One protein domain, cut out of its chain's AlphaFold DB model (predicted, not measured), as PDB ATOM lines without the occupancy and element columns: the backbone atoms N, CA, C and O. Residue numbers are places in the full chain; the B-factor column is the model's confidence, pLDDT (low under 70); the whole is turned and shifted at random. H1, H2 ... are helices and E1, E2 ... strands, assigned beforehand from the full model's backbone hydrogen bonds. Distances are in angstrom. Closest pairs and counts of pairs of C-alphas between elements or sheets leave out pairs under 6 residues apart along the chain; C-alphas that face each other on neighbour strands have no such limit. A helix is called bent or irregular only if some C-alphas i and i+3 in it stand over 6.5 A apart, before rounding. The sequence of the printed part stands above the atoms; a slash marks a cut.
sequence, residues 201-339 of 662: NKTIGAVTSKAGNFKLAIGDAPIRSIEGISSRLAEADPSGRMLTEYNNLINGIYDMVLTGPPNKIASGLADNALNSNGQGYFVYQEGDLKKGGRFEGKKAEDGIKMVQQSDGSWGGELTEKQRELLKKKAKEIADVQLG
ATOM      1  N   ASN A 201     180.134 132.482 110.429       86.31
ATOM      2  CA  ASN A 201     179.884 131.114 110.886       86.31
ATOM      3  C   ASN A 201     180.602 130.849 112.207       86.31
ATOM      4  O   ASN A 201     179.985 130.387 113.167       86.31
ATOM      5  N   LYS A 202     181.885 131.199 112.294       88.06
ATOM      6  CA  LYS A 202     182.654 131.042 113.532       88.06
ATOM      7  C   LYS A 202     182.119 131.926 114.660       88.06
ATOM      8  O   LYS A 202     181.989 131.463 115.793       88.06
ATOM      9  N   THR A 203     181.793 133.183 114.353       86.81
ATOM     10  CA  THR A 203     181.285 134.155 115.338       86.81
ATOM     11  C   THR A 203     179.955 133.695 115.934       86.81
ATOM     12  O   THR A 203     179.801 133.649 117.155       86.81
ATOM     13  N   ILE A 204     179.019 133.284 115.080       87.06
ATOM     14  CA  ILE A 204     177.686 132.825 115.479       87.06
ATOM     15  C   ILE A 204     177.765 131.444 116.142       87.06
ATOM     16  O   ILE A 204     177.093 131.225 117.149       87.06
ATOM     17  N   GLY A 205     178.669 130.567 115.688       84.19
ATOM     18  CA  GLY A 205     178.916 129.233 116.254       84.19
ATOM     19  C   GLY A 205     179.244 129.249 117.745       84.19
ATOM     20  O   GLY A 205     178.785 128.406 118.523       84.19
ATOM     21  N   ALA A 206     179.991 130.263 118.187       82.31
ATOM     22  CA  ALA A 206     180.318 130.437 119.599       82.31
ATOM     23  C   ALA A 206     179.079 130.739 120.469       82.31
ATOM     24  O   ALA A 206     179.075 130.438 121.664       82.31
ATOM     25  N   VAL A 207     178.025 131.317 119.886       80.75
ATOM     26  CA  VAL A 207     176.777 131.657 120.585       80.75
ATOM     27  C   VAL A 207     175.741 130.540 120.447       80.75
ATOM     28  O   VAL A 207     175.143 130.133 121.445       80.75
ATOM     29  N   THR A 208     175.569 129.979 119.249       78.88
ATOM     30  CA  THR A 208     174.615 128.890 118.968       78.88
ATOM     31  C   THR A 208     174.977 127.593 119.689       78.88
ATOM     32  O   THR A 208     174.082 126.880 120.139       78.88
ATOM     33  N   SER A 209     176.262 127.322 119.934       78.94
ATOM     34  CA  SER A 209     176.685 126.197 120.786       78.94
ATOM     35  C   SER A 209     176.100 126.259 122.207       78.94
ATOM     36  O   SER A 209     175.773 125.224 122.782       78.94
ATOM     37  N   LYS A 210     175.883 127.461 122.765       74.69
ATOM     38  CA  LYS A 210     175.192 127.642 124.057       74.69
ATOM     39  C   LYS A 210     173.679 127.465 123.924       74.69
ATOM     40  O   LYS A 210     173.041 126.965 124.850       74.69
ATOM     41  N   ALA A 211     173.117 127.847 122.777       71.06
ATOM     42  CA  ALA A 211     171.698 127.686 122.475       71.06
ATOM     43  C   ALA A 211     171.279 126.212 122.331       71.06
ATOM     44  O   ALA A 211     170.132 125.874 122.615       71.06
ATOM     45  N   GLY A 212     172.204 125.317 121.957       66.00
ATOM     46  CA  GLY A 212     171.962 123.870 121.893       66.00
ATOM     47  C   GLY A 212     171.391 123.275 123.192       66.00
ATOM     48  O   GLY A 212     170.611 122.326 123.143       66.00
ATOM     49  N   ASN A 213     171.673 123.890 124.345       68.81
ATOM     50  CA  ASN A 213     171.095 123.492 125.631       68.81
ATOM     51  C   ASN A 213     169.570 123.695 125.700       68.81
ATOM     52  O   ASN A 213     168.883 122.927 126.368       68.81
ATOM     53  N   PHE A 214     169.023 124.685 124.987       69.12
ATOM     54  CA  PHE A 214     167.576 124.915 124.917       69.12
ATOM     55  C   PHE A 214     166.889 123.897 124.007       69.12
ATOM     56  O   PHE A 214     165.785 123.463 124.313       69.12
ATOM     57  N   LYS A 215     167.560 123.436 122.943       65.25
ATOM     58  CA  LYS A 215     167.053 122.350 122.086       65.25
ATOM     59  C   LYS A 215     166.809 121.069 122.893       65.25
ATOM     60  O   LYS A 215     165.769 120.440 122.737       65.25
ATOM     61  N   LEU A 216     167.713 120.737 123.819       65.38
ATOM     62  CA  LEU A 216     167.552 119.594 124.728       65.38
ATOM     63  C   LEU A 216     166.337 119.734 125.660       65.38
ATOM     64  O   LEU A 216     165.720 118.729 126.001       65.38
ATOM     65  N   ALA A 217     165.977 120.957 126.060       64.12
ATOM     66  CA  ALA A 217     164.836 121.209 126.941       64.12
ATOM     67  C   ALA A 217     163.472 121.041 126.241       64.12
ATOM     68  O   ALA A 217     162.473 120.788 126.908       64.12
ATOM     69  N   ILE A 218     163.427 121.167 124.910       65.50
ATOM     70  CA  ILE A 218     162.187 121.137 124.113       65.50
ATOM     71  C   ILE A 218     161.882 119.721 123.576       65.50
ATOM     72  O   ILE A 218     160.744 119.426 123.209       65.50
ATOM     73  N   GLY A 219     162.873 118.821 123.584       64.75
ATOM     74  CA  GLY A 219     162.749 117.434 123.120       64.75
ATOM     75  C   GLY A 219     162.833 117.270 121.595       64.75
ATOM     76  O   GLY A 219     163.132 118.214 120.869       64.75
ATOM     77  N   ASP A 220     162.559 116.057 121.102       65.75
ATOM     78  CA  ASP A 220     162.785 115.644 119.699       65.75
ATOM     79  C   ASP A 220     161.699 116.100 118.703       65.75
ATOM     80  O   ASP A 220     161.656 115.640 117.559       65.75
ATOM     81  N   ALA A 221     160.782 116.980 119.115       62.50
ATOM     82  CA  ALA A 221     159.768 117.495 118.203       62.50
ATOM     83  C   ALA A 221     160.442 118.281 117.059       62.50
ATOM     84  O   ALA A 221     161.380 119.037 117.316       62.50
ATOM     85  N   PRO A 222     159.982 118.152 115.802       62.31
ATOM     86  CA  PRO A 222     160.547 118.916 114.698       62.31
ATOM     87  C   PRO A 222     160.290 120.411 114.924       62.31
ATOM     88  O   PRO A 222     159.145 120.860 115.004       62.31
ATOM     89  N   ILE A 223     161.370 121.183 115.055       63.97
ATOM     90  CA  ILE A 223     161.333 122.640 115.183       63.97
ATOM     91  C   ILE A 223     161.882 123.236 113.893       63.97
ATOM     92  O   ILE A 223     162.953 122.849 113.432       63.97
ATOM     93  N   ARG A 224     161.119 124.158 113.298       64.56
ATOM     94  CA  ARG A 224     161.338 124.637 111.926       64.56
ATOM     95  C   ARG A 224     162.109 125.958 111.833       64.56
ATOM     96  O   ARG A 224     162.519 126.329 110.741       64.56
ATOM     97  N   SER A 225     162.308 126.663 112.949       67.06
ATOM     98  CA  SER A 225     163.099 127.899 113.014       67.06
ATOM     99  C   SER A 225     163.428 128.297 114.455       67.06
ATOM    100  O   SER A 225     162.845 127.760 115.406       67.06
ATOM    101  N   ILE A 226     164.291 129.307 114.616       70.38
ATOM    102  CA  ILE A 226     164.485 130.025 115.883       70.38
ATOM    103  C   ILE A 226     163.152 130.464 116.518       70.38
ATOM    104  O   ILE A 226     162.979 130.285 117.723       70.38
ATOM    105  N   GLU A 227     162.196 130.986 115.740       73.50
ATOM    106  CA  GLU A 227     160.873 131.378 116.258       73.50
ATOM    107  C   GLU A 227     160.066 130.177 116.762       73.50
ATOM    108  O   GLU A 227     159.373 130.280 117.773       73.50
ATOM    109  N   GLY A 228     160.193 129.023 116.099       73.06
ATOM    110  CA  GLY A 228     159.569 127.779 116.543       73.06
ATOM    111  C   GLY A 228     160.069 127.326 117.918       73.06
ATOM    112  O   GLY A 228     159.272 126.843 118.724       73.06
ATOM    113  N   ILE A 229     161.358 127.535 118.225       70.88
ATOM    114  CA  ILE A 229     161.889 127.319 119.580       70.88
ATOM    115  C   ILE A 229     161.223 128.275 120.567       70.88
ATOM    116  O   ILE A 229     160.755 127.824 121.611       70.88
ATOM    117  N   SER A 230     161.159 129.570 120.250       75.06
ATOM    118  CA  SER A 230     160.547 130.563 121.137       75.06
ATOM    119  C   SER A 230     159.099 130.189 121.475       75.06
ATOM    120  O   SER A 230     158.720 130.189 122.645       75.06
ATOM    121  N   SER A 231     158.297 129.778 120.488       77.69
ATOM    122  CA  SER A 231     156.924 129.309 120.732       77.69
ATOM    123  C   SER A 231     156.877 128.084 121.649       77.69
ATOM    124  O   SER A 231     156.097 128.057 122.597       77.69
ATOM    125  N   ARG A 232     157.743 127.091 121.429       75.31
ATOM    126  CA  ARG A 232     157.773 125.871 122.248       75.31
ATOM    127  C   ARG A 232     158.276 126.102 123.668       75.31
ATOM    128  O   ARG A 232     157.751 125.500 124.596       75.31
ATOM    129  N   LEU A 233     159.262 126.973 123.856       78.25
ATOM    130  CA  LEU A 233     159.725 127.357 125.188       78.25
ATOM    131  C   LEU A 233     158.639 128.110 125.958       78.25
ATOM    132  O   LEU A 233     158.522 127.914 127.162       78.25
ATOM    133  N   ALA A 234     157.821 128.917 125.274       81.25
ATOM    134  CA  ALA A 234     156.661 129.565 125.886       81.25
ATOM    135  C   ALA A 234     155.620 128.546 126.386       81.25
ATOM    136  O   ALA A 234     155.022 128.743 127.440       81.25
ATOM    137  N   GLU A 235     155.416 127.455 125.638       79.94
ATOM    138  CA  GLU A 235     154.525 126.350 126.022       79.94
ATOM    139  C   GLU A 235     155.108 125.499 127.163       79.94
ATOM    140  O   GLU A 235     154.387 125.120 128.086       79.94
ATOM    141  N   ALA A 236     156.406 125.185 127.098       77.44
ATOM    142  CA  ALA A 236     157.083 124.284 128.031       77.44
ATOM    143  C   ALA A 236     157.422 124.938 129.381       77.44
ATOM    144  O   ALA A 236     157.431 124.257 130.407       77.44
ATOM    145  N   ASP A 237     157.682 126.248 129.396       80.12
ATOM    146  CA  ASP A 237     157.945 127.035 130.601       80.12
ATOM    147  C   ASP A 237     156.965 128.218 130.706       80.12
ATOM    148  O   ASP A 237     157.284 129.340 130.294       80.12
ATOM    149  N   PRO A 238     155.785 128.014 131.326       79.12
ATOM    150  CA  PRO A 238     154.789 129.067 131.513       79.12
ATOM    151  C   PRO A 238     155.282 130.256 132.350       79.12
ATOM    152  O   PRO A 238     154.650 131.310 132.340       79.12
ATOM    153  N   SER A 239     156.395 130.111 133.089       83.69
ATOM    154  CA  SER A 239     157.011 131.231 133.812       83.69
ATOM    155  C   SER A 239     157.677 132.246 132.874       83.69
ATOM    156  O   SER A 239     158.002 133.355 133.299       83.69
ATOM    157  N   GLY A 240     157.878 131.879 131.602       83.94
ATOM    158  CA  GLY A 240     158.481 132.712 130.564       83.94
ATOM    159  C   GLY A 240     159.992 132.905 130.715       83.94
ATOM    160  O   GLY A 240     160.595 133.662 129.948       83.94
ATOM    161  N   ARG A 241     160.629 132.243 131.687       83.25
ATOM    162  CA  ARG A 241     162.046 132.435 131.993       83.25
ATOM    163  C   ARG A 241     162.940 131.869 130.896       83.25
ATOM    164  O   ARG A 241     163.797 132.596 130.400       83.25
ATOM    165  N   MET A 242     162.715 130.626 130.469       75.62
ATOM    166  CA  MET A 242     163.506 130.009 129.397       75.62
ATOM    167  C   MET A 242     163.329 130.733 128.062       75.62
ATOM    168  O   MET A 242     164.301 130.928 127.338       75.62
ATOM    169  N   LEU A 243     162.108 131.189 127.760       78.50
ATOM    170  CA  LEU A 243     161.836 132.017 126.586       78.50
ATOM    171  C   LEU A 243     162.635 133.325 126.625       78.50
ATOM    172  O   LEU A 243     163.229 133.721 125.627       78.50
ATOM    173  N   THR A 244     162.661 133.988 127.780       82.69
ATOM    174  CA  THR A 244     163.407 135.238 127.963       82.69
ATOM    175  C   THR A 244     164.909 135.006 127.806       82.69
ATOM    176  O   THR A 244     165.570 135.748 127.086       82.69
ATOM    177  N   GLU A 245     165.456 133.958 128.427       80.12
ATOM    178  CA  GLU A 245     166.873 133.592 128.310       80.12
ATOM    179  C   GLU A 245     167.256 133.235 126.861       80.12
ATOM    180  O   GLU A 245     168.294 133.688 126.374       80.12
ATOM    181  N   TYR A 246     166.394 132.511 126.143       79.69
ATOM    182  CA  TYR A 246     166.591 132.183 124.732       79.69
ATOM    183  C   TYR A 246     166.526 133.418 123.826       79.69
ATOM    184  O   TYR A 246     167.443 133.655 123.043       79.69
ATOM    185  N   ASN A 247     165.492 134.254 123.964       81.75
ATOM    186  CA  ASN A 247     165.361 135.482 123.180       81.75
ATOM    187  C   ASN A 247     166.529 136.441 123.446       81.75
ATOM    188  O   ASN A 247     167.036 137.048 122.509       81.75
ATOM    189  N   ASN A 248     167.011 136.541 124.688       84.06
ATOM    190  CA  ASN A 248     168.206 137.323 125.012       84.06
ATOM    191  C   ASN A 248     169.460 136.767 124.328       84.06
ATOM    192  O   ASN A 248     170.299 137.535 123.868       84.06
ATOM    193  N   LEU A 249     169.590 135.443 124.237       83.00
ATOM    194  CA  LEU A 249     170.714 134.807 123.561       83.00
ATOM    195  C   LEU A 249     170.670 135.029 122.041       83.00
ATOM    196  O   LEU A 249     171.698 135.362 121.456       83.00
ATOM    197  N   ILE A 250     169.495 134.906 121.417       80.50
ATOM    198  CA  ILE A 250     169.287 135.183 119.986       80.50
ATOM    199  C   ILE A 250     169.486 136.666 119.670       80.50
ATOM    200  O   ILE A 250     170.206 136.999 118.732       80.50
ATOM    201  N   ASN A 251     168.930 137.568 120.481       83.94
ATOM    202  CA  ASN A 251     169.191 139.002 120.355       83.94
ATOM    203  C   ASN A 251     170.685 139.299 120.517       83.94
ATOM    204  O   ASN A 251     171.233 140.089 119.757       83.94
ATOM    205  N   GLY A 252     171.372 138.570 121.402       83.94
ATOM    206  CA  GLY A 252     172.823 138.616 121.537       83.94
ATOM    207  C   GLY A 252     173.590 138.233 120.265       83.94
ATOM    208  O   GLY A 252     174.684 138.752 120.061       83.94
ATOM    209  N   ILE A 253     173.042 137.385 119.384       83.44
ATOM    210  CA  ILE A 253     173.635 137.091 118.065       83.44
ATOM    211  C   ILE A 253     173.550 138.327 117.166       83.44
ATOM    212  O   ILE A 253     174.552 138.719 116.566       83.44
ATOM    213  N   TYR A 254     172.375 138.957 117.088       84.12
ATOM    214  CA  TYR A 254     172.170 140.153 116.267       84.12
ATOM    215  C   TYR A 254     172.985 141.337 116.774       84.12
ATOM    216  O   TYR A 254     173.661 142.003 115.989       84.12
ATOM    217  N   ASP A 255     172.994 141.547 118.088       85.62
ATOM    218  CA  ASP A 255     173.830 142.558 118.713       85.62
ATOM    219  C   ASP A 255     175.302 142.261 118.426       85.62
ATOM    220  O   ASP A 255     176.030 143.156 118.025       85.62
ATOM    221  N   MET A 256     175.765 141.014 118.507       84.00
ATOM    222  CA  MET A 256     177.172 140.691 118.244       84.00
ATOM    223  C   MET A 256     177.633 141.015 116.814       84.00
ATOM    224  O   MET A 256     178.794 141.388 116.629       84.00
ATOM    225  N   VAL A 257     176.761 140.877 115.810       88.38
ATOM    226  CA  VAL A 257     177.110 141.173 114.406       88.38
ATOM    227  C   VAL A 257     176.884 142.641 114.026       88.38
ATOM    228  O   VAL A 257     177.495 143.121 113.074       88.38
ATOM    229  N   LEU A 258     176.047 143.372 114.773       89.56
ATOM    230  CA  LEU A 258     175.728 144.785 114.519       89.56
ATOM    231  C   LEU A 258     176.371 145.771 115.492       89.56
ATOM    232  O   LEU A 258     176.325 146.976 115.247       89.56
ATOM    233  N   THR A 259     176.938 145.287 116.591       85.19
ATOM    234  CA  THR A 259     177.619 146.106 117.590       85.19
ATOM    235  C   THR A 259     179.120 145.885 117.488       85.19
ATOM    236  O   THR A 259     179.630 144.765 117.445       85.19
ATOM    237  N   GLY A 260     179.855 146.987 117.407       85.12
ATOM    238  CA  GLY A 260     181.301 146.970 117.277       85.12
ATOM    239  C   GLY A 260     181.812 148.127 116.429       85.12
ATOM    240  O   GLY A 260     181.033 148.987 116.009       85.12
ATOM    241  N   PRO A 261     183.129 148.158 116.175       87.75
ATOM    242  CA  PRO A 261     183.717 149.132 115.271       87.75
ATOM    243  C   PRO A 261     183.065 149.043 113.880       87.75
ATOM    244  O   PRO A 261     182.844 147.922 113.405       87.75
ATOM    245  N   PRO A 262     182.809 150.174 113.194       90.44
ATOM    246  CA  PRO A 262     182.179 150.192 111.870       90.44
ATOM    247  C   PRO A 262     182.812 149.218 110.865       90.44
ATOM    248  O   PRO A 262     182.102 148.522 110.145       90.44
ATOM    249  N   ASN A 263     184.141 149.076 110.889       89.88
ATOM    250  CA  ASN A 263     184.877 148.137 110.035       89.88
ATOM    251  C   ASN A 263     184.510 146.677 110.246       89.88
ATOM    252  O   ASN A 263     184.393 145.935 109.275       89.88
ATOM    253  N   LYS A 264     184.290 146.270 111.496       90.38
ATOM    254  CA  LYS A 264     183.909 144.895 111.811       90.38
ATOM    255  C   LYS A 264     182.501 144.597 111.299       90.38
ATOM    256  O   LYS A 264     182.273 143.544 110.717       90.38
ATOM    257  N   ILE A 265     181.568 145.534 111.476       92.00
ATOM    258  CA  ILE A 265     180.184 145.377 111.002       92.00
ATOM    259  C   ILE A 265     180.160 145.328 109.468       92.00
ATOM    260  O   ILE A 265     179.511 144.468 108.876       92.00
ATOM    261  N   ALA A 266     180.911 146.219 108.818       93.56
ATOM    262  CA  ALA A 266     181.011 146.279 107.365       93.56
ATOM    263  C   ALA A 266     181.655 145.021 106.770       93.56
ATOM    264  O   ALA A 266     181.116 144.467 105.818       93.56
ATOM    265  N   SER A 267     182.745 144.532 107.368       93.31
ATOM    266  CA  SER A 267     183.370 143.246 107.027       93.31
ATOM    267  C   SER A 267     182.400 142.076 107.221       93.31
ATOM    268  O   SER A 267     182.275 141.228 106.340       93.31
ATOM    269  N   GLY A 268     181.620 142.079 108.310       91.94
ATOM    270  CA  GLY A 268     180.570 141.089 108.555       91.94
ATOM    271  C   GLY A 268     179.607 140.939 107.378       91.94
ATOM    272  O   GLY A 268     179.282 139.815 107.007       91.94
ATOM    273  N   LEU A 269     179.212 142.043 106.737       92.62
ATOM    274  CA  LEU A 269     178.416 141.988 105.510       92.62
ATOM    275  C   LEU A 269     179.264 141.643 104.277       92.62
ATOM    276  O   LEU A 269     178.944 140.686 103.573       92.62
ATOM    277  N   ALA A 270     180.322 142.412 104.010       92.50
ATOM    278  CA  ALA A 270     181.083 142.339 102.763       92.50
ATOM    279  C   ALA A 270     181.699 140.961 102.511       92.50
ATOM    280  O   ALA A 270     181.720 140.488 101.378       92.50
ATOM    281  N   ASP A 271     182.175 140.318 103.577       90.62
ATOM    282  CA  ASP A 271     182.939 139.077 103.492       90.62
ATOM    283  C   ASP A 271     182.053 137.818 103.539       90.62
ATOM    284  O   ASP A 271     182.561 136.710 103.336       90.62
ATOM    285  N   ASN A 272     180.748 137.970 103.818       88.94
ATOM    286  CA  ASN A 272     179.814 136.856 104.056       88.94
ATOM    287  C   ASN A 272     178.506 136.939 103.250       88.94
ATOM    288  O   ASN A 272     177.696 136.009 103.308       88.94
ATOM    289  N   ALA A 273     178.257 138.028 102.523       85.25
ATOM    290  CA  ALA A 273     177.037 138.211 101.748       85.25
ATOM    291  C   ALA A 273     177.327 138.646 100.311       85.25
ATOM    292  O   ALA A 273     178.323 139.301 100.013       85.25
ATOM    293  N   LEU A 274     176.395 138.292  99.429       81.88
ATOM    294  CA  LEU A 274     176.320 138.818  98.075       81.88
ATOM    295  C   LEU A 274     175.272 139.934  98.039       81.88
ATOM    296  O   LEU A 274     174.299 139.907  98.797       81.88
ATOM    297  N   ASN A 275     175.487 140.909  97.166       81.75
ATOM    298  CA  ASN A 275     174.559 141.996  96.906       81.75
ATOM    299  C   ASN A 275     173.353 141.530  96.069       81.75
ATOM    300  O   ASN A 275     173.200 140.344  95.762       81.75
ATOM    301  N   SER A 276     172.490 142.475  95.687       76.88
ATOM    302  CA  SER A 276     171.249 142.180  94.960       76.88
ATOM    303  C   SER A 276     171.464 141.536  93.583       76.88
ATOM    304  O   SER A 276     170.578 140.845  93.090       76.88
ATOM    305  N   ASN A 277     172.661 141.685  93.008       74.62
ATOM    306  CA  ASN A 277     173.045 141.123  91.714       74.62
ATOM    307  C   ASN A 277     173.846 139.811  91.847       74.62
ATOM    308  O   ASN A 277     174.456 139.365  90.879       74.62
ATOM    309  N   GLY A 278     173.924 139.219  93.047       75.12
ATOM    310  CA  GLY A 278     174.708 138.002  93.286       75.12
ATOM    311  C   GLY A 278     176.227 138.221  93.272       75.12
ATOM    312  O   GLY A 278     176.985 137.265  93.132       75.12
ATOM    313  N   GLN A 279     176.687 139.464  93.422       81.38
ATOM    314  CA  GLN A 279     178.107 139.827  93.418       81.38
ATOM    315  C   GLN A 279     178.597 140.165  94.829       81.38
ATOM    316  O   GLN A 279     177.809 140.531  95.699       81.38
ATOM    317  N   GLY A 280     179.907 140.082  95.066       84.75
ATOM    318  CA  GLY A 280     180.500 140.596  96.303       84.75
ATOM    319  C   GLY A 280     180.267 142.103  96.452       84.75
ATOM    320  O   GLY A 280     180.221 142.838  95.459       84.75
ATOM    321  N   TYR A 281     180.122 142.570  97.691       90.81
ATOM    322  CA  TYR A 281     180.012 144.000  97.969       90.81
ATOM    323  C   TYR A 281     181.299 144.719  97.565       90.81
ATOM    324  O   TYR A 281     182.392 144.350  97.992       90.81
ATOM    325  N   PHE A 282     181.167 145.778  96.768       91.50
ATOM    326  CA  PHE A 282     182.271 146.705  96.538       91.50
ATOM    327  C   PHE A 282     182.289 147.779  97.629       91.50
ATOM    328  O   PHE A 282     181.307 148.002  98.329       91.50
ATOM    329  N   VAL A 283     183.408 148.469  97.772       93.38
ATOM    330  CA  VAL A 283     183.628 149.518  98.775       93.38
ATOM    331  C   VAL A 283     183.893 150.824  98.052       93.38
ATOM    332  O   VAL A 283     184.630 150.839  97.069       93.38
ATOM    333  N   TYR A 284     183.253 151.906  98.488       92.19
ATOM    334  CA  TYR A 284     183.266 153.171  97.752       92.19
ATOM    335  C   TYR A 284     183.305 154.382  98.684       92.19
ATOM    336  O   TYR A 284     182.828 154.328  99.812       92.19
ATOM    337  N   GLN A 285     183.841 155.499  98.206       90.69
ATOM    338  CA  GLN A 285     183.825 156.790  98.890       90.69
ATOM    339  C   GLN A 285     182.789 157.738  98.285       90.69
ATOM    340  O   GLN A 285     182.238 157.529  97.201       90.69
ATOM    341  N   GLU A 286     182.523 158.838  98.983       86.12
ATOM    342  CA  GLU A 286     181.650 159.875  98.454       86.12
ATOM    343  C   GLU A 286     182.191 160.457  97.139       86.12
ATOM    344  O   GLU A 286     183.261 161.054  97.093       86.12
ATOM    345  N   GLY A 287     181.418 160.295  96.063       83.69
ATOM    346  CA  GLY A 287     181.808 160.711  94.715       83.69
ATOM    347  C   GLY A 287     182.121 159.556  93.766       83.69
ATOM    348  O   GLY A 287     181.935 159.735  92.569       83.69
ATOM    349  N   ASP A 288     182.462 158.367  94.269       85.19
ATOM    350  CA  ASP A 288     182.821 157.218  93.419       85.19
ATOM    351  C   ASP A 288     181.663 156.716  92.549       85.19
ATOM    352  O   ASP A 288     181.895 156.162  91.478       85.19
ATOM    353  N   LEU A 289     180.425 156.928  92.999       87.56
ATOM    354  CA  LEU A 289     179.202 156.569  92.271       87.56
ATOM    355  C   LEU A 289     178.742 157.658  91.286       87.56
ATOM    356  O   LEU A 289     177.824 157.432  90.499       87.56
ATOM    357  N   LYS A 290     179.311 158.869  91.359       87.44
ATOM    358  CA  LYS A 290     178.925 159.989  90.487       87.44
ATOM    359  C   LYS A 290     179.550 159.816  89.100       87.44
ATOM    360  O   LYS A 290     180.478 159.036  88.915       87.44
ATOM    361  N   LYS A 291     179.057 160.588  88.127       78.62
ATOM    362  CA  LYS A 291     179.609 160.625  86.767       78.62
ATOM    363  C   LYS A 291     181.117 160.904  86.781       78.62
ATOM    364  O   LYS A 291     181.547 161.893  87.377       78.62
ATOM    365  N   GLY A 292     181.894 160.054  86.116       73.62
ATOM    366  CA  GLY A 292     183.355 160.063  86.102       73.62
ATOM    367  C   GLY A 292     184.025 159.407  87.316       73.62
ATOM    368  O   GLY A 292     185.248 159.481  87.425       73.62
ATOM    369  N   GLY A 293     183.257 158.811  88.235       78.00
ATOM    370  CA  GLY A 293     183.756 158.075  89.398       78.00
ATOM    371  C   GLY A 293     184.069 156.603  89.092       78.00
ATOM    372  O   GLY A 293     183.613 156.051  88.092       78.00
ATOM    373  N   ARG A 294     184.841 155.947  89.975       78.62
ATOM    374  CA  ARG A 294     185.303 154.549  89.808       78.62
ATOM    375  C   ARG A 294     184.162 153.546  89.611       78.62
ATOM    376  O   ARG A 294     184.345 152.525  88.953       78.62
ATOM    377  N   PHE A 295     183.007 153.826  90.198       85.06
ATOM    378  CA  PHE A 295     181.827 152.970  90.184       85.06
ATOM    379  C   PHE A 295     180.620 153.707  89.596       85.06
ATOM    380  O   PHE A 295     179.488 153.501  90.039       85.06
ATOM    381  N   GLU A 296     180.855 154.579  88.609       86.31
ATOM    382  CA  GLU A 296     179.793 155.271  87.881       86.31
ATOM    383  C   GLU A 296     178.703 154.284  87.423       86.31
ATOM    384  O   GLU A 296     178.986 153.221  86.871       86.31
ATOM    385  N   GLY A 297     177.443 154.636  87.688       83.88
ATOM    386  CA  GLY A 297     176.279 153.832  87.305       83.88
ATOM    387  C   GLY A 297     175.955 152.665  88.243       83.88
ATOM    388  O   GLY A 297     174.875 152.088  88.120       83.88
ATOM    389  N   LYS A 298     176.819 152.330  89.213       89.00
ATOM    390  CA  LYS A 298     176.491 151.326  90.237       89.00
ATOM    391  C   LYS A 298     175.546 151.895  91.296       89.00
ATOM    392  O   LYS A 298     175.589 153.079  91.634       89.00
ATOM    393  N   LYS A 299     174.699 151.031  91.860       89.56
ATOM    394  CA  LYS A 299     173.786 151.402  92.945       89.56
ATOM    395  C   LYS A 299     174.526 151.424  94.280       89.56
ATOM    396  O   LYS A 299     175.304 150.523  94.580       89.56
ATOM    397  N   ALA A 300     174.230 152.421  95.110       89.31
ATOM    398  CA  ALA A 300     174.797 152.538  96.456       89.31
ATOM    399  C   ALA A 300     174.472 151.330  97.349       89.31
ATOM    400  O   ALA A 300     175.262 150.963  98.205       89.31
ATOM    401  N   GLU A 301     173.322 150.689  97.133       89.00
ATOM    402  CA  GLU A 301     172.860 149.525  97.905       89.00
ATOM    403  C   GLU A 301     173.767 148.298  97.718       89.00
ATOM    404  O   GLU A 301     173.868 147.461  98.616       89.00
ATOM    405  N   ASP A 302     174.451 148.222  96.571       89.38
ATOM    406  CA  ASP A 302     175.319 147.112  96.178       89.38
ATOM    407  C   ASP A 302     176.770 147.277  96.662       89.38
ATOM    408  O   ASP A 302     177.599 146.385  96.445       89.38
ATOM    409  N   GLY A 303     177.081 148.402  97.317       92.81
ATOM    410  CA  GLY A 303     178.399 148.697  97.864       92.81
ATOM    411  C   GLY A 303     178.347 149.269  99.279       92.81
ATOM    412  O   GLY A 303     177.307 149.695  99.764       92.81
ATOM    413  N   ILE A 304     179.481 149.290  99.964       95.62
ATOM    414  CA  ILE A 304     179.608 149.827 101.320       95.62
ATOM    415  C   ILE A 304     180.302 151.183 101.246       95.62
ATOM    416  O   ILE A 304     181.410 151.293 100.712       95.62
ATOM    417  N   LYS A 305     179.653 152.219 101.796       95.31
ATOM    418  CA  LYS A 305     180.231 153.562 101.858       95.31
ATOM    419  C   LYS A 305     181.337 153.578 102.906       95.31
ATOM    420  O   LYS A 305     181.098 153.281 104.067       95.31
ATOM    421  N   MET A 306     182.534 153.973 102.514       93.38
ATOM    422  CA  MET A 306     183.661 154.188 103.408       93.38
ATOM    423  C   MET A 306     183.661 155.643 103.875       93.38
ATOM    424  O   MET A 306     183.605 156.566 103.059       93.38
ATOM    425  N   VAL A 307     183.726 155.849 105.190       90.25
ATOM    426  CA  VAL A 307     183.709 157.168 105.831       90.25
ATOM    427  C   VAL A 307     184.848 157.272 106.833       90.25
ATOM    428  O   VAL A 307     185.049 156.384 107.666       90.25
ATOM    429  N   GLN A 308     185.583 158.378 106.771       84.88
ATOM    430  CA  GLN A 308     186.643 158.665 107.724       84.88
ATOM    431  C   GLN A 308     186.066 158.921 109.125       84.88
ATOM    432  O   GLN A 308     185.156 159.728 109.308       84.88
ATOM    433  N   GLN A 309     186.604 158.215 110.110       83.38
ATOM    434  CA  GLN A 309     186.279 158.329 111.523       83.38
ATOM    435  C   GLN A 309     187.115 159.440 112.180       83.38
ATOM    436  O   GLN A 309     188.090 159.939 111.615       83.38
ATOM    437  N   SER A 310     186.748 159.832 113.401       77.38
ATOM    438  CA  SER A 310     187.418 160.915 114.141       77.38
ATOM    439  C   SER A 310     188.884 160.627 114.492       77.38
ATOM    440  O   SER A 310     189.653 161.562 114.702       77.38
ATOM    441  N   ASP A 311     189.280 159.356 114.538       69.19
ATOM    442  CA  ASP A 311     190.657 158.899 114.756       69.19
ATOM    443  C   ASP A 311     191.479 158.794 113.453       69.19
ATOM    444  O   ASP A 311     192.618 158.322 113.462       69.19
ATOM    445  N   GLY A 312     190.902 159.223 112.325       70.94
ATOM    446  CA  GLY A 312     191.509 159.162 110.998       70.94
ATOM    447  C   GLY A 312     191.428 157.787 110.327       70.94
ATOM    448  O   GLY A 312     191.801 157.678 109.156       70.94
ATOM    449  N   SER A 313     190.926 156.758 111.019       77.31
ATOM    450  CA  SER A 313     190.640 155.456 110.413       77.31
ATOM    451  C   SER A 313     189.453 155.557 109.456       77.31
ATOM    452  O   SER A 313     188.667 156.502 109.506       77.31
ATOM    453  N   TRP A 314     189.320 154.600 108.546       84.19
ATOM    454  CA  TRP A 314     188.179 154.541 107.638       84.19
ATOM    455  C   TRP A 314     187.246 153.442 108.095       84.19
ATOM    456  O   TRP A 314     187.713 152.343 108.356       84.19
ATOM    457  N   GLY A 315     185.966 153.783 108.225       89.38
ATOM    458  CA  GLY A 315     184.872 152.950 108.704       89.38
ATOM    459  C   GLY A 315     183.866 152.670 107.596       89.38
ATOM    460  O   GLY A 315     183.481 153.603 106.893       89.38
ATOM    461  N   GLY A 316     183.398 151.432 107.455       93.50
ATOM    462  CA  GLY A 316     182.250 151.149 106.592       93.50
ATOM    463  C   GLY A 316     180.932 151.603 107.231       93.50
ATOM    464  O   GLY A 316     180.599 151.214 108.349       93.50
ATOM    465  N   GLU A 317     180.170 152.422 106.516       94.62
ATOM    466  CA  GLU A 317     178.828 152.865 106.874       94.62
ATOM    467  C   GLU A 317     177.800 152.022 106.109       94.62
ATOM    468  O   GLU A 317     177.673 152.119 104.887       94.62
ATOM    469  N   LEU A 318     177.070 151.176 106.840       93.94
ATOM    470  CA  LEU A 318     175.995 150.367 106.271       93.94
ATOM    471  C   LEU A 318     174.676 151.136 106.271       93.94
ATOM    472  O   LEU A 318     174.275 151.698 107.297       93.94
ATOM    473  N   THR A 319     173.964 151.053 105.151       93.56
ATOM    474  CA  THR A 319     172.559 151.466 105.043       93.56
ATOM    475  C   THR A 319     171.648 150.567 105.887       93.56
ATOM    476  O   THR A 319     172.015 149.446 106.242       93.56
ATOM    477  N   GLU A 320     170.423 151.017 106.165       92.50
ATOM    478  CA  GLU A 320     169.459 150.211 106.928       92.50
ATOM    479  C   GLU A 320     169.152 148.873 106.240       92.50
ATOM    480  O   GLU A 320     169.203 147.821 106.870       92.50
ATOM    481  N   LYS A 321     168.964 148.881 104.914       89.44
ATOM    482  CA  LYS A 321     168.771 147.656 104.117       89.44
ATOM    483  C   LYS A 321     169.937 146.672 104.266       89.44
ATOM    484  O   LYS A 321     169.724 145.469 104.364       89.44
ATOM    485  N   GLN A 322     171.167 147.177 104.286       93.62
ATOM    486  CA  GLN A 322     172.373 146.364 104.455       93.62
ATOM    487  C   GLN A 322     172.491 145.789 105.872       93.62
ATOM    488  O   GLN A 322     172.890 144.637 106.030       93.62
ATOM    489  N   ARG A 323     172.092 146.552 106.898       92.69
ATOM    490  CA  ARG A 323     172.001 146.056 108.282       92.69
ATOM    491  C   ARG A 323     170.948 144.961 108.411       92.69
ATOM    492  O   ARG A 323     171.227 143.933 109.020       92.69
ATOM    493  N   GLU A 324     169.782 145.142 107.798       88.81
ATOM    494  CA  GLU A 324     168.727 144.124 107.757       88.81
ATOM    495  C   GLU A 324     169.171 142.860 107.010       88.81
ATOM    496  O   GLU A 324     168.926 141.745 107.474       88.81
ATOM    497  N   LEU A 325     169.905 142.998 105.904       86.94
ATOM    498  CA  LEU A 325     170.474 141.843 105.211       86.94
ATOM    499  C   LEU A 325     171.503 141.105 106.077       86.94
ATOM    500  O   LEU A 325     171.482 139.875 106.131       86.94
ATOM    501  N   LEU A 326     172.371 141.834 106.783       91.12
ATOM    502  CA  LEU A 326     173.330 141.244 107.716       91.12
ATOM    503  C   LEU A 326     172.618 140.503 108.860       91.12
ATOM    504  O   LEU A 326     172.996 139.375 109.175       91.12
ATOM    505  N   LYS A 327     171.540 141.073 109.425       89.06
ATOM    506  CA  LYS A 327     170.675 140.383 110.405       89.06
ATOM    507  C   LYS A 327     170.095 139.100 109.830       89.06
ATOM    508  O   LYS A 327     170.196 138.050 110.460       89.06
ATOM    509  N   LYS A 328     169.521 139.170 108.625       85.31
ATOM    510  CA  LYS A 328     168.938 138.011 107.940       85.31
ATOM    511  C   LYS A 328     169.981 136.915 107.725       85.31
ATOM    512  O   LYS A 328     169.707 135.757 108.015       85.31
ATOM    513  N   LYS A 329     171.194 137.268 107.292       85.75
ATOM    514  CA  LYS A 329     172.294 136.311 107.107       85.75
ATOM    515  C   LYS A 329     172.758 135.694 108.418       85.75
ATOM    516  O   LYS A 329     172.947 134.483 108.482       85.75
ATOM    517  N   ALA A 330     172.884 136.495 109.472       87.81
ATOM    518  CA  ALA A 330     173.213 135.982 110.793       87.81
ATOM    519  C   ALA A 330     172.138 135.013 111.310       87.81
ATOM    520  O   ALA A 330     172.470 133.960 111.852       87.81
ATOM    521  N   LYS A 331     170.859 135.324 111.072       84.06
ATOM    522  CA  LYS A 331     169.741 134.428 111.376       84.06
ATOM    523  C   LYS A 331     169.840 133.116 110.599       84.06
ATOM    524  O   LYS A 331     169.795 132.060 111.211       84.06
ATOM    525  N   GLU A 332     170.019 133.174 109.279       81.00
ATOM    526  CA  GLU A 332     170.143 131.984 108.425       81.00
ATOM    527  C   GLU A 332     171.288 131.067 108.888       81.00
ATOM    528  O   GLU A 332     171.118 129.853 108.973       81.00
ATOM    529  N   ILE A 333     172.445 131.643 109.232       84.00
ATOM    530  CA  ILE A 333     173.587 130.895 109.775       84.00
ATOM    531  C   ILE A 333     173.229 130.266 111.123       84.00
ATOM    532  O   ILE A 333     173.514 129.089 111.347       84.00
ATOM    533  N   ALA A 334     172.590 131.027 112.014       83.31
ATOM    534  CA  ALA A 334     172.162 130.512 113.306       83.31
ATOM    535  C   ALA A 334     171.154 129.363 113.148       83.31
ATOM    536  O   ALA A 334     171.309 128.330 113.796       83.31
ATOM    537  N   ASP A 335     170.184 129.491 112.239       76.44
ATOM    538  CA  ASP A 335     169.190 128.456 111.960       76.44
ATOM    539  C   ASP A 335     169.845 127.156 111.456       76.44
ATOM    540  O   ASP A 335     169.476 126.054 111.876       76.44
ATOM    541  N   VAL A 336     170.854 127.270 110.583       76.88
ATOM    542  CA  VAL A 336     171.639 126.122 110.101       76.88
ATOM    543  C   VAL A 336     172.414 125.472 111.242       76.88
ATOM    544  O   VAL A 336     172.323 124.263 111.425       76.88
ATOM    545  N   GLN A 337     173.141 126.254 112.041       80.19
ATOM    546  CA  GLN A 337     173.981 125.726 113.121       80.19
ATOM    547  C   GLN A 337     173.184 125.088 114.261       80.19
ATOM    548  O   GLN A 337     173.683 124.199 114.948       80.19
ATOM    549  N   LEU A 338     171.935 125.510 114.457       75.69
ATOM    550  CA  LEU A 338     171.004 124.879 115.394       75.69
ATOM    551  C   LEU A 338     170.325 123.626 114.805       75.69
ATOM    552  O   LEU A 338     169.636 122.884 115.522       75.69
ATOM    553  N   GLY A 339     170.576 123.338 113.524       66.06
ATOM    554  CA  GLY A 339     170.135 122.141 112.816       66.06
ATOM    555  C   GLY A 339     168.710 122.225 112.267       66.06
ATOM    556  O   GLY A 339     168.084 121.184 112.081       66.06
TER     557      GLY A 339
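What this domain is: This is residues 201 to 339 of the 662 residues of an uncharacterized protein of Phycisphaerae bacterium (UniProt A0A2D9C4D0). An elongated model has helices at one end and a small three-stranded sheet with H4 over one face at the other; beyond the sheet, the loop of residues 285 to 302 reaches the far tip. H1, H2 and H3 lie side by side as a bundle, and H5 runs from the sheet end back to H1, crossing H3 at a steep tilt. The printed part has 139 residues, with five named helices and three named strands in the order H1 H2 H3 H4 E1 E2 E3 H5. The sheet is mixed, ordered E1 E2 E3, and the class is mostly helix. The whole is loose, with a radius of gyration of the C-alphas of 18.7 A and spans of 61 by 34 by 22 A.

How they stand to each other: In the sheet, E2 (residues 303 to 308) is the inner strand. E1 (residues 282 to 284) is parallel to it, with N 304 and O 282 at 2.8 A, within hydrogen-bond range. E3 (residues 314 to 317) is antiparallel to E2 and forms a hairpin with it, with N 307 and O 315 at 2.8 A, within hydrogen-bond range. The pairing is staggered: E2 pairs with E1 over residues 303 to 305 and with E3 over 305 to 308. H4 (residues 262 to 270) is on the sheet at a height of 8.7 A, over E2 and along the strands, at 13 degrees to E2 on the local plane. H5 (residues 320 to 337) touches H4 at a steep tilt of 65 degrees, closest at the C-alphas of Leu 326 and Leu 269, 5.6 A. The hub is H3 (residues 241 to 258), which touches H5 at a steep tilt of 54 degrees, opposite ways, closest at the C-alphas of Tyr 254 and Lys 327, 6.1 A. H3 and H4 only just touch, with 3 pairs of C-alphas within 8 A, the closest those of Leu 258 and Ile 265, 5.7 A. H1 (residues 201 to 218) touches H3 at a shallow tilt of 10 degrees, opposite ways, closest at the C-alphas of Ile 204 and Ile 253, 6.4 A. H2 (residues 226 to 236) and H3 form a helical hairpin, closest at the C-alphas of Leu 233 and Leu 243, 5.3 A. Every O i to N i+4 pair is within hydrogen-bond range in H2, H3, H4 and H5, and 8 of 14 are in H1.

Where its parts are: H1 begins at C-alpha 201 (179.884, 131.114, 110.886), measures 24.2 A and has a kink of 47 degrees near residue 208. It is neither bent nor irregular, but only just: C-alphas 210 and 213 are 6.0 A apart. H2 measures 15.3 A, H3 25.4 A, H4 12.1 A and E2 16.3 A; E1 and E3 are shorter. H5 measures 25.7 A and ends at C-alpha 337 (173.981, 125.726, 113.121).

The domain as a whole: The two C-alphas farthest apart, those of Pro 238 and Gly 292, are 62.0 A apart. The printed part has no cut. The links H4 to E1 and E1 to E2 are long, with 11 and 18 residues. Mean pLDDT of the printed part is 82.3; residues 212 to 225, 311 and 339 are under 70.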